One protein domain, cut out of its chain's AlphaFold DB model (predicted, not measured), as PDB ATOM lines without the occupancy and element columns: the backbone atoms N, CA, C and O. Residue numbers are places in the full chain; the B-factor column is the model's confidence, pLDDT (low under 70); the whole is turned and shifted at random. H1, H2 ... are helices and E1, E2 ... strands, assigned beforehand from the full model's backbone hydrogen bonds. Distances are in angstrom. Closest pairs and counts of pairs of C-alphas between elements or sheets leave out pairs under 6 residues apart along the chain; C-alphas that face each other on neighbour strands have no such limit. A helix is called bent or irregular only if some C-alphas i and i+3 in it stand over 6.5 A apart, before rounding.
ATOM      1  N   ASP A 121      51.575  34.115 187.072       92.62
ATOM      2  CA  ASP A 121      51.627  35.075 185.966       92.62
ATOM      3  C   ASP A 121      52.105  34.377 184.689       92.62
ATOM      4  O   ASP A 121      53.004  33.539 184.728       92.62
ATOM      5  N   TRP A 122      51.524  34.731 183.542       94.00
ATOM      6  CA  TRP A 122      51.966  34.217 182.247       94.00
ATOM      7  C   TRP A 122      53.465  34.435 182.022       94.00
ATOM      8  O   TRP A 122      54.138  33.538 181.517       94.00
ATOM      9  N   ARG A 123      54.012  35.580 182.450       92.00
ATOM     10  CA  ARG A 123      55.440  35.901 182.298       92.00
ATOM     11  C   ARG A 123      56.355  34.926 183.036       92.00
ATOM     12  O   ARG A 123      57.472  34.700 182.585       92.00
ATOM     13  N   ASP A 124      55.882  34.341 184.134       92.62
ATOM     14  CA  ASP A 124      56.687  33.426 184.944       92.62
ATOM     15  C   ASP A 124      56.844  32.054 184.274       92.62
ATOM     16  O   ASP A 124      57.805  31.337 184.546       92.62
ATOM     17  N   ILE A 125      55.905  31.683 183.397       94.00
ATOM     18  CA  ILE A 125      55.871  30.361 182.759       94.00
ATOM     19  C   ILE A 125      56.020  30.403 181.242       94.00
ATOM     20  O   ILE A 125      56.175  29.346 180.635       94.00
ATOM     21  N   SER A 126      55.983  31.580 180.610       93.81
ATOM     22  CA  SER A 126      55.919  31.716 179.150       93.81
ATOM     23  C   SER A 126      57.064  30.993 178.447       93.81
ATOM     24  O   SER A 126      56.842  30.340 177.436       93.81
ATOM     25  N   THR A 127      58.280  31.035 178.998       92.31
ATOM     26  CA  THR A 127      59.442  30.328 178.433       92.31
ATOM     27  C   THR A 127      59.213  28.819 178.367       92.31
ATOM     28  O   THR A 127      59.469  28.198 177.338       92.31
ATOM     29  N   VAL A 128      58.699  28.229 179.449       92.56
ATOM     30  CA  VAL A 128      58.397  26.793 179.517       92.56
ATOM     31  C   VAL A 128      57.197  26.465 178.637       92.56
ATOM     32  O   VAL A 128      57.246  25.519 177.859       92.56
ATOM     33  N   ALA A 129      56.132  27.256 178.736       94.06
ATOM     34  CA  ALA A 129      54.888  27.037 178.017       94.06
ATOM     35  C   ALA A 129      55.076  27.125 176.492       94.06
ATOM     36  O   ALA A 129      54.509  26.314 175.765       94.06
ATOM     37  N   ASN A 130      55.932  28.032 176.014       94.25
ATOM     38  CA  ASN A 130      56.260  28.181 174.592       94.25
ATOM     39  C   ASN A 130      57.137  27.045 174.042       94.25
ATOM     40  O   ASN A 130      57.201  26.861 172.829       94.25
ATOM     41  N   ALA A 131      57.806  26.277 174.907       92.88
ATOM     42  CA  ALA A 131      58.548  25.081 174.508       92.88
ATOM     43  C   ALA A 131      57.643  23.843 174.339       92.88
ATOM     44  O   ALA A 131      58.099  22.797 173.872       92.88
ATOM     45  N   LEU A 132      56.371  23.943 174.734       94.38
ATOM     46  CA  LEU A 132      55.368  22.892 174.600       94.38
ATOM     47  C   LEU A 132      54.522  23.106 173.345       94.38
ATOM     48  O   LEU A 132      54.470  24.194 172.771       94.38
ATOM     49  N   ILE A 133      53.810  22.058 172.940       95.31
ATOM     50  CA  ILE A 133      52.700  22.216 172.004       95.31
ATOM     51  C   ILE A 133      51.470  22.556 172.833       95.31
ATOM     52  O   ILE A 133      51.018  21.735 173.633       95.31
ATOM     53  N   MET A 134      50.963  23.773 172.665       95.62
ATOM     54  CA  MET A 134      49.829  24.298 173.415       95.62
ATOM     55  C   MET A 134      48.599  24.343 172.525       95.62
ATOM     56  O   MET A 134      48.596  25.040 171.524       95.62
ATOM     57  N   GLU A 135      47.540  23.641 172.894       95.06
ATOM     58  CA  GLU A 135      46.290  23.653 172.131       95.06
ATOM     59  C   GLU A 135      45.356  24.780 172.592       95.06
ATOM     60  O   GLU A 135      44.675  25.413 171.783       95.06
ATOM     61  N   SER A 136      45.343  25.063 173.896       95.75
ATOM     62  CA  SER A 136      44.539  26.152 174.442       95.75
ATOM     63  C   SER A 136      45.131  26.762 175.705       95.75
ATOM     64  O   SER A 136      45.785  26.075 176.491       95.75
ATOM     65  N   ALA A 137      44.814  28.031 175.945       95.94
ATOM     66  CA  ALA A 137      45.147  28.757 177.162       95.94
ATOM     67  C   ALA A 137      43.942  29.542 177.690       95.94
ATOM     68  O   ALA A 137      43.253  30.225 176.928       95.94
ATOM     69  N   SER A 138      43.725  29.509 179.008       95.56
ATOM     70  CA  SER A 138      42.787  30.403 179.691       95.56
ATOM     71  C   SER A 138      43.527  31.343 180.632       95.56
ATOM     72  O   SER A 138      44.131  30.929 181.625       95.56
ATOM     73  N   LEU A 139      43.436  32.633 180.318       93.12
ATOM     74  CA  LEU A 139      44.099  33.723 181.015       93.12
ATOM     75  C   LEU A 139      43.065  34.672 181.630       93.12
ATOM     76  O   LEU A 139      42.001  34.937 181.062       93.12
ATOM     77  N   ARG A 140      43.388  35.233 182.792       91.25
ATOM     78  CA  ARG A 140      42.602  36.274 183.459       91.25
ATOM     79  C   ARG A 140      43.485  37.489 183.706       91.25
ATOM     80  O   ARG A 140      44.382  37.440 184.541       91.25
ATOM     81  N   GLY A 141      43.214  38.558 182.968       86.31
ATOM     82  CA  GLY A 141      43.767  39.883 183.220       86.31
ATOM     83  C   GLY A 141      42.992  40.621 184.310       86.31
ATOM     84  O   GLY A 141      42.013  40.102 184.858       86.31
ATOM     85  N   VAL A 142      43.388  41.862 184.587       79.12
ATOM     86  CA  VAL A 142      42.684  42.730 185.551       79.12
ATOM     87  C   VAL A 142      41.290  43.097 185.042       79.12
ATOM     88  O   VAL A 142      40.332  43.155 185.810       79.12
ATOM     89  N   THR A 143      41.166  43.331 183.735       77.44
ATOM     90  CA  THR A 143      39.938  43.864 183.117       77.44
ATOM     91  C   THR A 143      39.200  42.859 182.237       77.44
ATOM     92  O   THR A 143      38.043  43.082 181.884       77.44
ATOM     93  N   ARG A 144      39.847  41.749 181.868       81.56
ATOM     94  CA  ARG A 144      39.355  40.829 180.838       81.56
ATOM     95  C   ARG A 144      39.704  39.378 181.140       81.56
ATOM     96  O   ARG A 144      40.717  39.078 181.766       81.56
ATOM     97  N   ARG A 145      38.886  38.466 180.624       86.56
ATOM     98  CA  ARG A 145      39.189  37.035 180.561       86.56
ATOM     99  C   ARG A 145      39.420  36.659 179.106       86.56
ATOM    100  O   ARG A 145      38.602  37.007 178.261       86.56
ATOM    101  N   LEU A 146      40.514  35.957 178.838       87.62
ATOM    102  CA  LEU A 146      40.877  35.486 177.509       87.62
ATOM    103  C   LEU A 146      40.881  33.959 177.511       87.62
ATOM    104  O   LEU A 146      41.421  33.331 178.422       87.62
ATOM    105  N   THR A 147      40.287  33.379 176.479       90.38
ATOM    106  CA  THR A 147      40.478  31.976 176.130       90.38
ATOM    107  C   THR A 147      40.976  31.959 174.698       90.38
ATOM    108  O   THR A 147      40.320  32.517 173.821       90.38
ATOM    109  N   ILE A 148      42.149  31.377 174.494       90.06
ATOM    110  CA  ILE A 148      42.790  31.254 173.190       90.06
ATOM    111  C   ILE A 148      42.848  29.764 172.881       90.06
ATOM    112  O   ILE A 148      43.359  28.986 173.682       90.06
ATOM    113  N   SER A 149      42.281  29.379 171.749       89.94
ATOM    114  CA  SER A 149      42.259  28.021 171.210       89.94
ATOM    115  C   SER A 149      42.127  28.137 169.699       89.94
ATOM    116  O   SER A 149      41.443  29.051 169.232       89.94
ATOM    117  N   ALA A 150      42.731  27.229 168.942       78.31
ATOM    118  CA  ALA A 150      42.629  27.248 167.490       78.31
ATOM    119  C   ALA A 150      41.771  26.093 166.975       78.31
ATOM    120  O   ALA A 150      41.903  24.960 167.427       78.31
ATOM    121  N   GLU A 151      40.901  26.392 166.011       73.44
ATOM    122  CA  GLU A 151      40.114  25.375 165.302       73.44
ATOM    123  C   GLU A 151      40.962  24.639 164.252       73.44
ATOM    124  O   GLU A 151      40.762  23.451 164.017       73.44
ATOM    125  N   GLU A 152      41.937  25.334 163.653       76.19
ATOM    126  CA  GLU A 152      42.756  24.819 162.543       76.19
ATOM    127  C   GLU A 152      44.250  24.662 162.884       76.19
ATOM    128  O   GLU A 152      44.991  24.046 162.118       76.19
ATOM    129  N   SER A 153      44.715  25.192 164.024       79.94
ATOM    130  CA  SER A 153      46.115  25.077 164.460       79.94
ATOM    131  C   SER A 153      46.254  24.114 165.632       79.94
ATOM    132  O   SER A 153      45.513  24.180 166.607       79.94
ATOM    133  N   ALA A 154      47.266  23.251 165.563       81.06
ATOM    134  CA  ALA A 154      47.623  22.346 166.652       81.06
ATOM    135  C   ALA A 154      48.499  23.010 167.733       81.06
ATOM    136  O   ALA A 154      48.812  22.362 168.731       81.06
ATOM    137  N   ASN A 155      48.946  24.258 167.526       90.94
ATOM    138  CA  ASN A 155      49.756  24.997 168.490       90.94
ATOM    139  C   ASN A 155      49.418  26.497 168.487       90.94
ATOM    140  O   ASN A 155      49.634  27.171 167.481       90.94
ATOM    141  N   VAL A 156      48.946  27.014 169.620       93.75
ATOM    142  CA  VAL A 156      48.571  28.421 169.836       93.75
ATOM    143  C   VAL A 156      49.572  29.186 170.701       93.75
ATOM    144  O   VAL A 156      49.307  30.321 171.085       93.75
ATOM    145  N   ALA A 157      50.725  28.597 171.040       91.62
ATOM    146  CA  ALA A 157      51.703  29.239 171.922       91.62
ATOM    147  C   ALA A 157      52.134  30.632 171.418       91.62
ATOM    148  O   ALA A 157      52.209  31.578 172.204       91.62
ATOM    149  N   GLN A 158      52.346  30.777 170.103       89.44
ATOM    150  CA  GLN A 158      52.689  32.067 169.500       89.44
ATOM    151  C   GLN A 158      51.528  33.066 169.593       89.44
ATOM    152  O   GLN A 158      51.755  34.207 169.981       89.44
ATOM    153  N   ASP A 159      50.289  32.634 169.343       90.25
ATOM    154  CA  ASP A 159      49.104  33.496 169.453       90.25
ATOM    155  C   ASP A 159      48.946  34.044 170.880       90.25
ATOM    156  O   ASP A 159      48.654  35.223 171.091       90.25
ATOM    157  N   VAL A 160      49.183  33.196 171.887       90.25
ATOM    158  CA  VAL A 160      49.170  33.604 173.296       90.25
ATOM    159  C   VAL A 160      50.282  34.614 173.576       90.25
ATOM    160  O   VAL A 160      50.034  35.634 174.230       90.25
ATOM    161  N   ALA A 161      51.496  34.375 173.074       88.75
ATOM    162  CA  ALA A 161      52.618  35.297 173.226       88.75
ATOM    163  C   ALA A 161      52.319  36.667 172.594       88.75
ATOM    164  O   ALA A 161      52.526  37.694 173.241       88.75
ATOM    165  N   ASP A 162      51.747  36.696 171.393       88.62
ATOM    166  CA  ASP A 162      51.435  37.933 170.675       88.62
ATOM    167  C   ASP A 162      50.345  38.745 171.393       88.62
ATOM    168  O   ASP A 162      50.489  39.956 171.607       88.62
ATOM    169  N   VAL A 163      49.274  38.084 171.847       87.81
ATOM    170  CA  VAL A 163      48.176  38.736 172.582       87.81
ATOM    171  C   VAL A 163      48.658  39.299 173.920       87.81
ATOM    172  O   VAL A 163      48.305  40.421 174.291       87.81
ATOM    173  N   THR A 164      49.471  38.537 174.649       87.56
ATOM    174  CA  THR A 164      49.990  38.952 175.961       87.56
ATOM    175  C   THR A 164      51.086  40.014 175.861       87.56
ATOM    176  O   THR A 164      51.223  40.808 176.788       87.56
ATOM    177  N   ALA A 165      51.819  40.084 174.746       84.75
ATOM    178  CA  ALA A 165      52.803  41.136 174.485       84.75
ATOM    179  C   ALA A 165      52.165  42.461 174.033       84.75
ATOM    180  O   ALA A 165      52.681  43.533 174.344       84.75
ATOM    181  N   THR A 166      51.046  42.399 173.309       81.12
ATOM    182  CA  THR A 166      50.386  43.587 172.730       81.12
ATOM    183  C   THR A 166      49.525  44.342 173.745       81.12
ATOM    184  O   THR A 166      49.250  45.531 173.588       81.12
ATOM    185  N   LEU A 167      49.059  43.660 174.790       76.88
ATOM    186  CA  LEU A 167      48.136  44.218 175.771       76.88
ATOM    187  C   LEU A 167      48.884  44.584 177.058       76.88
ATOM    188  O   LEU A 167      49.439  43.707 177.713       76.88
ATOM    189  N   GLU A 168      48.840  45.858 177.461       72.12
ATOM    190  CA  GLU A 168      49.327  46.316 178.774       72.12
ATOM    191  C   GLU A 168      48.406  45.804 179.902       72.12
ATOM    192  O   GLU A 168      47.556  46.520 180.427       72.12
ATOM    193  N   ASP A 169      48.525  44.521 180.237       80.81
ATOM    194  CA  ASP A 169      47.792  43.854 181.316       80.81
ATOM    195  C   ASP A 169      48.697  42.795 181.973       80.81
ATOM    196  O   ASP A 169      49.696  42.351 181.396       80.81
ATOM    197  N   SER A 170      48.343  42.379 183.187       85.12
ATOM    198  CA  SER A 170      48.979  41.255 183.881       85.12
ATOM    199  C   SER A 170      48.043  40.062 183.824       85.12
ATOM    200  O   SER A 170      46.952  40.097 184.394       85.12
ATOM    201  N   TYR A 171      48.461  38.999 183.142       89.94
ATOM    202  CA  TYR A 171      47.619  37.834 182.907       89.94
ATOM    203  C   TYR A 171      47.942  36.712 183.879       89.94
ATOM    204  O   TYR A 171      49.019  36.121 183.835       89.94
ATOM    205  N   ARG A 172      46.966  36.368 184.722       93.44
ATOM    206  CA  ARG A 172      47.006  35.157 185.536       93.44
ATOM    207  C   ARG A 172      46.573  33.952 184.722       93.44
ATOM    208  O   ARG A 172      45.532  33.987 184.063       93.44
ATOM    209  N   VAL A 173      47.349  32.882 184.790       94.50
ATOM    210  CA  VAL A 173      47.074  31.638 184.073       94.50
ATOM    211  C   VAL A 173      46.147  30.778 184.922       94.50
ATOM    212  O   VAL A 173      46.455  30.465 186.070       94.50
ATOM    213  N   HIS A 174      44.986  30.418 184.375       93.38
ATOM    214  CA  HIS A 174      44.041  29.526 185.049       93.38
ATOM    215  C   HIS A 174      44.239  28.076 184.633       93.38
ATOM    216  O   HIS A 174      44.331  27.204 185.494       93.38
ATOM    217  N   HIS A 175      44.304  27.826 183.328       95.31
ATOM    218  CA  HIS A 175      44.705  26.531 182.804       95.31
ATOM    219  C   HIS A 175      45.374  26.662 181.439       95.31
ATOM    220  O   HIS A 175      45.124  27.623 180.706       95.31
ATOM    221  N   LEU A 176      46.195  25.668 181.114       97.38
ATOM    222  CA  LEU A 176      46.748  25.432 179.784       97.38
ATOM    223  C   LEU A 176      46.441  23.991 179.380       97.38
ATOM    224  O   LEU A 176      46.516  23.105 180.224       97.38
ATOM    225  N   THR A 177      46.171  23.754 178.101       97.38
ATOM    226  CA  THR A 177      46.079  22.406 177.525       97.38
ATOM    227  C   THR A 177      47.281  22.204 176.624       97.38
ATOM    228  O   THR A 177      47.442  22.922 175.634       97.38
ATOM    229  N   VAL A 178      48.156  21.276 176.997       97.12
ATOM    230  CA  VAL A 178      49.493  21.131 176.414       97.12
ATOM    231  C   VAL A 178      49.869  19.669 176.190       97.12
ATOM    232  O   VAL A 178      49.268  18.756 176.753       97.12
ATOM    233  N   ARG A 179      50.919  19.458 175.395       95.69
ATOM    234  CA  ARG A 179      51.661  18.196 175.282       95.69
ATOM    235  C   ARG A 179      53.130  18.458 174.949       95.69
ATOM    236  O   ARG A 179      53.483  19.543 174.475       95.69
ATOM    237  N   LEU A 180      53.992  17.462 175.154       93.44
ATOM    238  CA  LEU A 180      55.385  17.550 174.708       93.44
ATOM    239  C   LEU A 180      55.472  17.477 173.166       93.44
ATOM    240  O   LEU A 180      54.734  16.698 172.551       93.44
ATOM    241  N   PRO A 181      56.392  18.224 172.515       90.94
ATOM    242  CA  PRO A 181      56.581  18.156 171.063       90.94
ATOM    243  C   PRO A 181      56.895  16.752 170.528       90.94
ATOM    244  O   PRO A 181      56.369  16.360 169.491       90.94
ATOM    245  N   ALA A 182      57.705  15.987 171.265       88.44
ATOM    246  CA  ALA A 182      58.095  14.610 170.951       88.44
ATOM    247  C   ALA A 182      57.415  13.591 171.888       88.44
ATOM    248  O   ALA A 182      58.041  12.624 172.318       88.44
ATOM    249  N   SER A 183      56.154  13.846 172.253       88.81
ATOM    250  CA  SER A 183      55.359  12.935 173.081       88.81
ATOM    251  C   SER A 183      55.277  11.541 172.453       88.81
ATOM    252  O   SER A 183      55.017  11.406 171.255       88.81
ATOM    253  N   ALA A 184      55.442  10.502 173.275       86.75
ATOM    254  CA  ALA A 184      55.190   9.119 172.863       86.75
ATOM    255  C   ALA A 184      53.688   8.843 172.657       86.75
ATOM    256  O   ALA A 184      53.318   7.842 172.049       86.75
ATOM    257  N   SER A 185      52.826   9.734 173.157       89.38
ATOM    258  CA  SER A 185      51.370   9.679 173.041       89.38
ATOM    259  C   SER A 185      50.842  10.982 172.417       89.38
ATOM    260  O   SER A 185      50.174  11.756 173.099       89.38
ATOM    261  N   PRO A 186      51.118  11.253 171.126       88.25
ATOM    262  CA  PRO A 186      50.874  12.557 170.494       88.25
ATOM    263  C   PRO A 186      49.398  12.981 170.444       88.25
ATOM    264  O   PRO A 186      49.121  14.176 170.359       88.25
ATOM    265  N   ASP A 187      48.472  12.024 170.532       90.50
ATOM    266  CA  ASP A 187      47.025  12.269 170.598       90.50
ATOM    267  C   ASP A 187      46.543  12.633 172.014       90.50
ATOM    268  O   ASP A 187      45.367  12.956 172.215       90.50
ATOM    269  N   SER A 188      47.435  12.553 173.007       93.81
ATOM    270  CA  SER A 188      47.124  12.854 174.399       93.81
ATOM    271  C   SER A 188      47.370  14.316 174.717       93.81
ATOM    272  O   SER A 188      48.379  14.902 174.321       93.81
ATOM    273  N   LEU A 189      46.438  14.903 175.457       95.12
ATOM    274  CA  LEU A 189      46.492  16.300 175.859       95.12
ATOM    275  C   LEU A 189      46.297  16.412 177.357       95.12
ATOM    276  O   LEU A 189      45.403  15.791 177.937       95.12
ATOM    277  N   ILE A 190      47.151  17.227 177.962       96.75
ATOM    278  CA  ILE A 190      47.233  17.409 179.401       96.75
ATOM    279  C   ILE A 190      46.748  18.816 179.722       96.75
ATOM    280  O   ILE A 190      47.362  19.805 179.324       96.75
ATOM    281  N   GLU A 191      45.640  18.903 180.449       96.81
ATOM    282  CA  GLU A 191      45.184  20.143 181.061       96.81
ATOM    283  C   GLU A 191      45.932  20.355 182.379       96.81
ATOM    284  O   GLU A 191      45.931  19.497 183.263       96.81
ATOM    285  N   VAL A 192      46.571  21.511 182.508       96.94
ATOM    286  CA  VAL A 192      47.264  21.951 183.715       96.94
ATOM    287  C   VAL A 192      46.415  23.016 184.389       96.94
ATOM    288  O   VAL A 192      46.345  24.147 183.919       96.94
ATOM    289  N   GLU A 193      45.760  22.655 185.489       95.12
ATOM    290  CA  GLU A 193      44.918  23.527 186.306       95.12
ATOM    291  C   GLU A 193      45.748  24.173 187.426       95.12
ATOM    292  O   GLU A 193      45.922  23.605 188.510       95.12
ATOM    293  N   PHE A 194      46.231  25.396 187.188       93.50
ATOM    294  CA  PHE A 194      47.120  26.096 188.121       93.50
ATOM    295  C   PHE A 194      46.524  26.283 189.517       93.50
ATOM    296  O   PHE A 194      47.213  25.913 190.457       93.50
ATOM    297  N   PRO A 195      45.264  26.740 189.706       90.62
ATOM    298  CA  PRO A 195      44.691  26.927 191.044       90.62
ATOM    299  C   PRO A 195      44.626  25.653 191.897       90.62
ATOM    300  O   PRO A 195      44.488  25.744 193.114       90.62
ATOM    301  N   LYS A 196      44.695  24.481 191.255       90.69
ATOM    302  CA  LYS A 196      44.642  23.169 191.902       90.69
ATOM    303  C   LYS A 196      46.009  22.497 192.023       90.69
ATOM    304  O   LYS A 196      46.088  21.455 192.665       90.69
ATOM    305  N   GLY A 197      47.053  23.026 191.383       93.75
ATOM    306  CA  GLY A 197      48.331  22.320 191.275       93.75
ATOM    307  C   GLY A 197      48.196  20.962 190.576       93.75
ATOM    308  O   GLY A 197      48.833  20.003 190.996       93.75
ATOM    309  N   LEU A 198      47.336  20.842 189.557       94.25
ATOM    310  CA  LEU A 198      46.975  19.551 188.959       94.25
ATOM    311  C   LEU A 198      47.251  19.525 187.453       94.25
ATOM    312  O   LEU A 198      46.833  20.427 186.736       94.25
ATOM    313  N   ALA A 199      47.883  18.460 186.971       95.75
ATOM    314  CA  ALA A 199      47.984  18.112 185.558       95.75
ATOM    315  C   ALA A 199      47.148  16.853 185.290       95.75
ATOM    316  O   ALA A 199      47.323  15.838 185.964       95.75
ATOM    317  N   THR A 200      46.224  16.910 184.332       95.38
ATOM    318  CA  THR A 200      45.286  15.822 184.017       95.38
ATOM    319  C   THR A 200      45.250  15.559 182.523       95.38
ATOM    320  O   THR A 200      45.071  16.480 181.734       95.38
ATOM    321  N   VAL A 201      45.345  14.294 182.128       95.12
ATOM    322  CA  VAL A 201      45.051  13.873 180.758       95.12
ATOM    323  C   VAL A 201      43.554  14.051 180.503       95.12
ATOM    324  O   VAL A 201      42.726  13.386 181.125       95.12
ATOM    325  N   VAL A 202      43.197  14.967 179.603       93.75
ATOM    326  CA  VAL A 202      41.798  15.313 179.278       93.75
ATOM    327  C   VAL A 202      41.328  14.723 177.952       93.75
ATOM    328  O   VAL A 202      40.129  14.686 177.673       93.75
ATOM    329  N   ARG A 203      42.263  14.250 177.127       92.81
ATOM    330  CA  ARG A 203      42.012  13.599 175.840       92.81
ATOM    331  C   ARG A 203      43.161  12.653 175.528       92.81
ATOM    332  O   ARG A 203      44.288  12.947 175.908       92.81
ATOM    333  N   GLY A 204      42.853  11.563 174.828       92.00
ATOM    334  CA  GLY A 204      43.805  10.499 174.513       92.00
ATOM    335  C   GLY A 204      43.981   9.480 175.652       92.00
ATOM    336  O   GLY A 204      43.275   9.558 176.663       92.00
ATOM    337  N   PRO A 205      44.859   8.480 175.465       92.25
ATOM    338  CA  PRO A 205      45.237   7.531 176.511       92.25
ATOM    339  C   PRO A 205      46.028   8.195 177.652       92.25
ATOM    340  O   PRO A 205      46.519   9.312 177.521       92.25
ATOM    341  N   CYS A 206      46.190   7.486 178.776       93.94
ATOM    342  CA  CYS A 206      47.125   7.896 179.826       93.94
ATOM    343  C   CYS A 206      48.547   8.044 179.261       93.94
ATOM    344  O   CYS A 206      48.960   7.273 178.396       93.94
TER     345      CYS A 206
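Overview. This is residues 121 to 206 of the 238 residues of an uncharacterized protein of Mycobacterium sp. 1245805.9 (UniProt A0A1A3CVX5). One twisted sheet of five strands forms a wall, with two helices side by side over one face and no named helix on the other. H2 covers E2 and E1 at one edge of the sheet and H1 is over E3, while the E4 and E5 side is uncovered. The 86 printed residues include two named helices and five named strands, in the order H1 E1 E2 H2 E3 E4 E5; the sheet runs E2 E1 E3 E4 E5, all antiparallel, and the class is mixed, helices and strands. The whole is compact, with a radius of gyration of the C-alphas of 12.6 A and spans of 38 by 28 by 22 A.

Arrangement. H1, residues 122 to 130, is on the sheet at a height of 8.7 A and lies only just over E3, residues 172 to 179, with 3 of its C-alphas falling on that strand; the closest C-alphas are those of Trp 122 and Val 173, 5.8 A apart. E1, residues 133 to 140, is the antiparallel neighbour of E3, with N 135 and O 177 within hydrogen-bond range at 2.8 A. E1 and E2, residues 145 to 149, form a hairpin, with N 137 and O 148 at 2.9 A. H2, residues 157 to 166, is on the same face as H1, at a height of 10.3 A over E2 and E1, and runs along the strands, at 5 degrees to E1 on the local plane. H1 and H2 touch at Asn 130 and Ala 157, whose C-alphas, the closest, are 5.4 A apart; they run opposite ways at a shallow tilt of 30 degrees. E2, H2 and E3 make a split strand-helix-strand unit, two strands running the same way with E1 between them, and its crossover is right-handed. E3, E4, residues 189 to 193, and E5, residues 198 to 203, form a meander, each strand the antiparallel neighbour of the one before; N 178 and O 190 are 2.9 A apart, N 191 and O 200 2.8 A. Every O i to N i+4 pair is within hydrogen-bond range in H2, but 3 of 5 in H1.

Along the chain. H1 starts at C-alpha 122, (51.966, 34.217, 182.247), measures 10.7 A and is irregular, C-alphas 124 and 127 being 7.7 A apart. E1 is 20.8 A long and bends by 58 degrees at residue 136; E2 measures 13.3 A. H2 is 14.4 A long and starts at C-alpha 157, (51.703, 29.239, 171.922). E3 is 20.4 A long and bends by 56 degrees at residue 175. E4 measures 12.8 A, and E5, 15.2 A, ends at C-alpha 203, (42.012, 13.599, 175.840).

Size, cuts and confidence. The two C-alphas farthest apart, those of Thr 143 and Ala 184, are 39.3 A apart. The printed part has no cut and no long link. Its mean pLDDT is 90.4, and no printed residue is under 70.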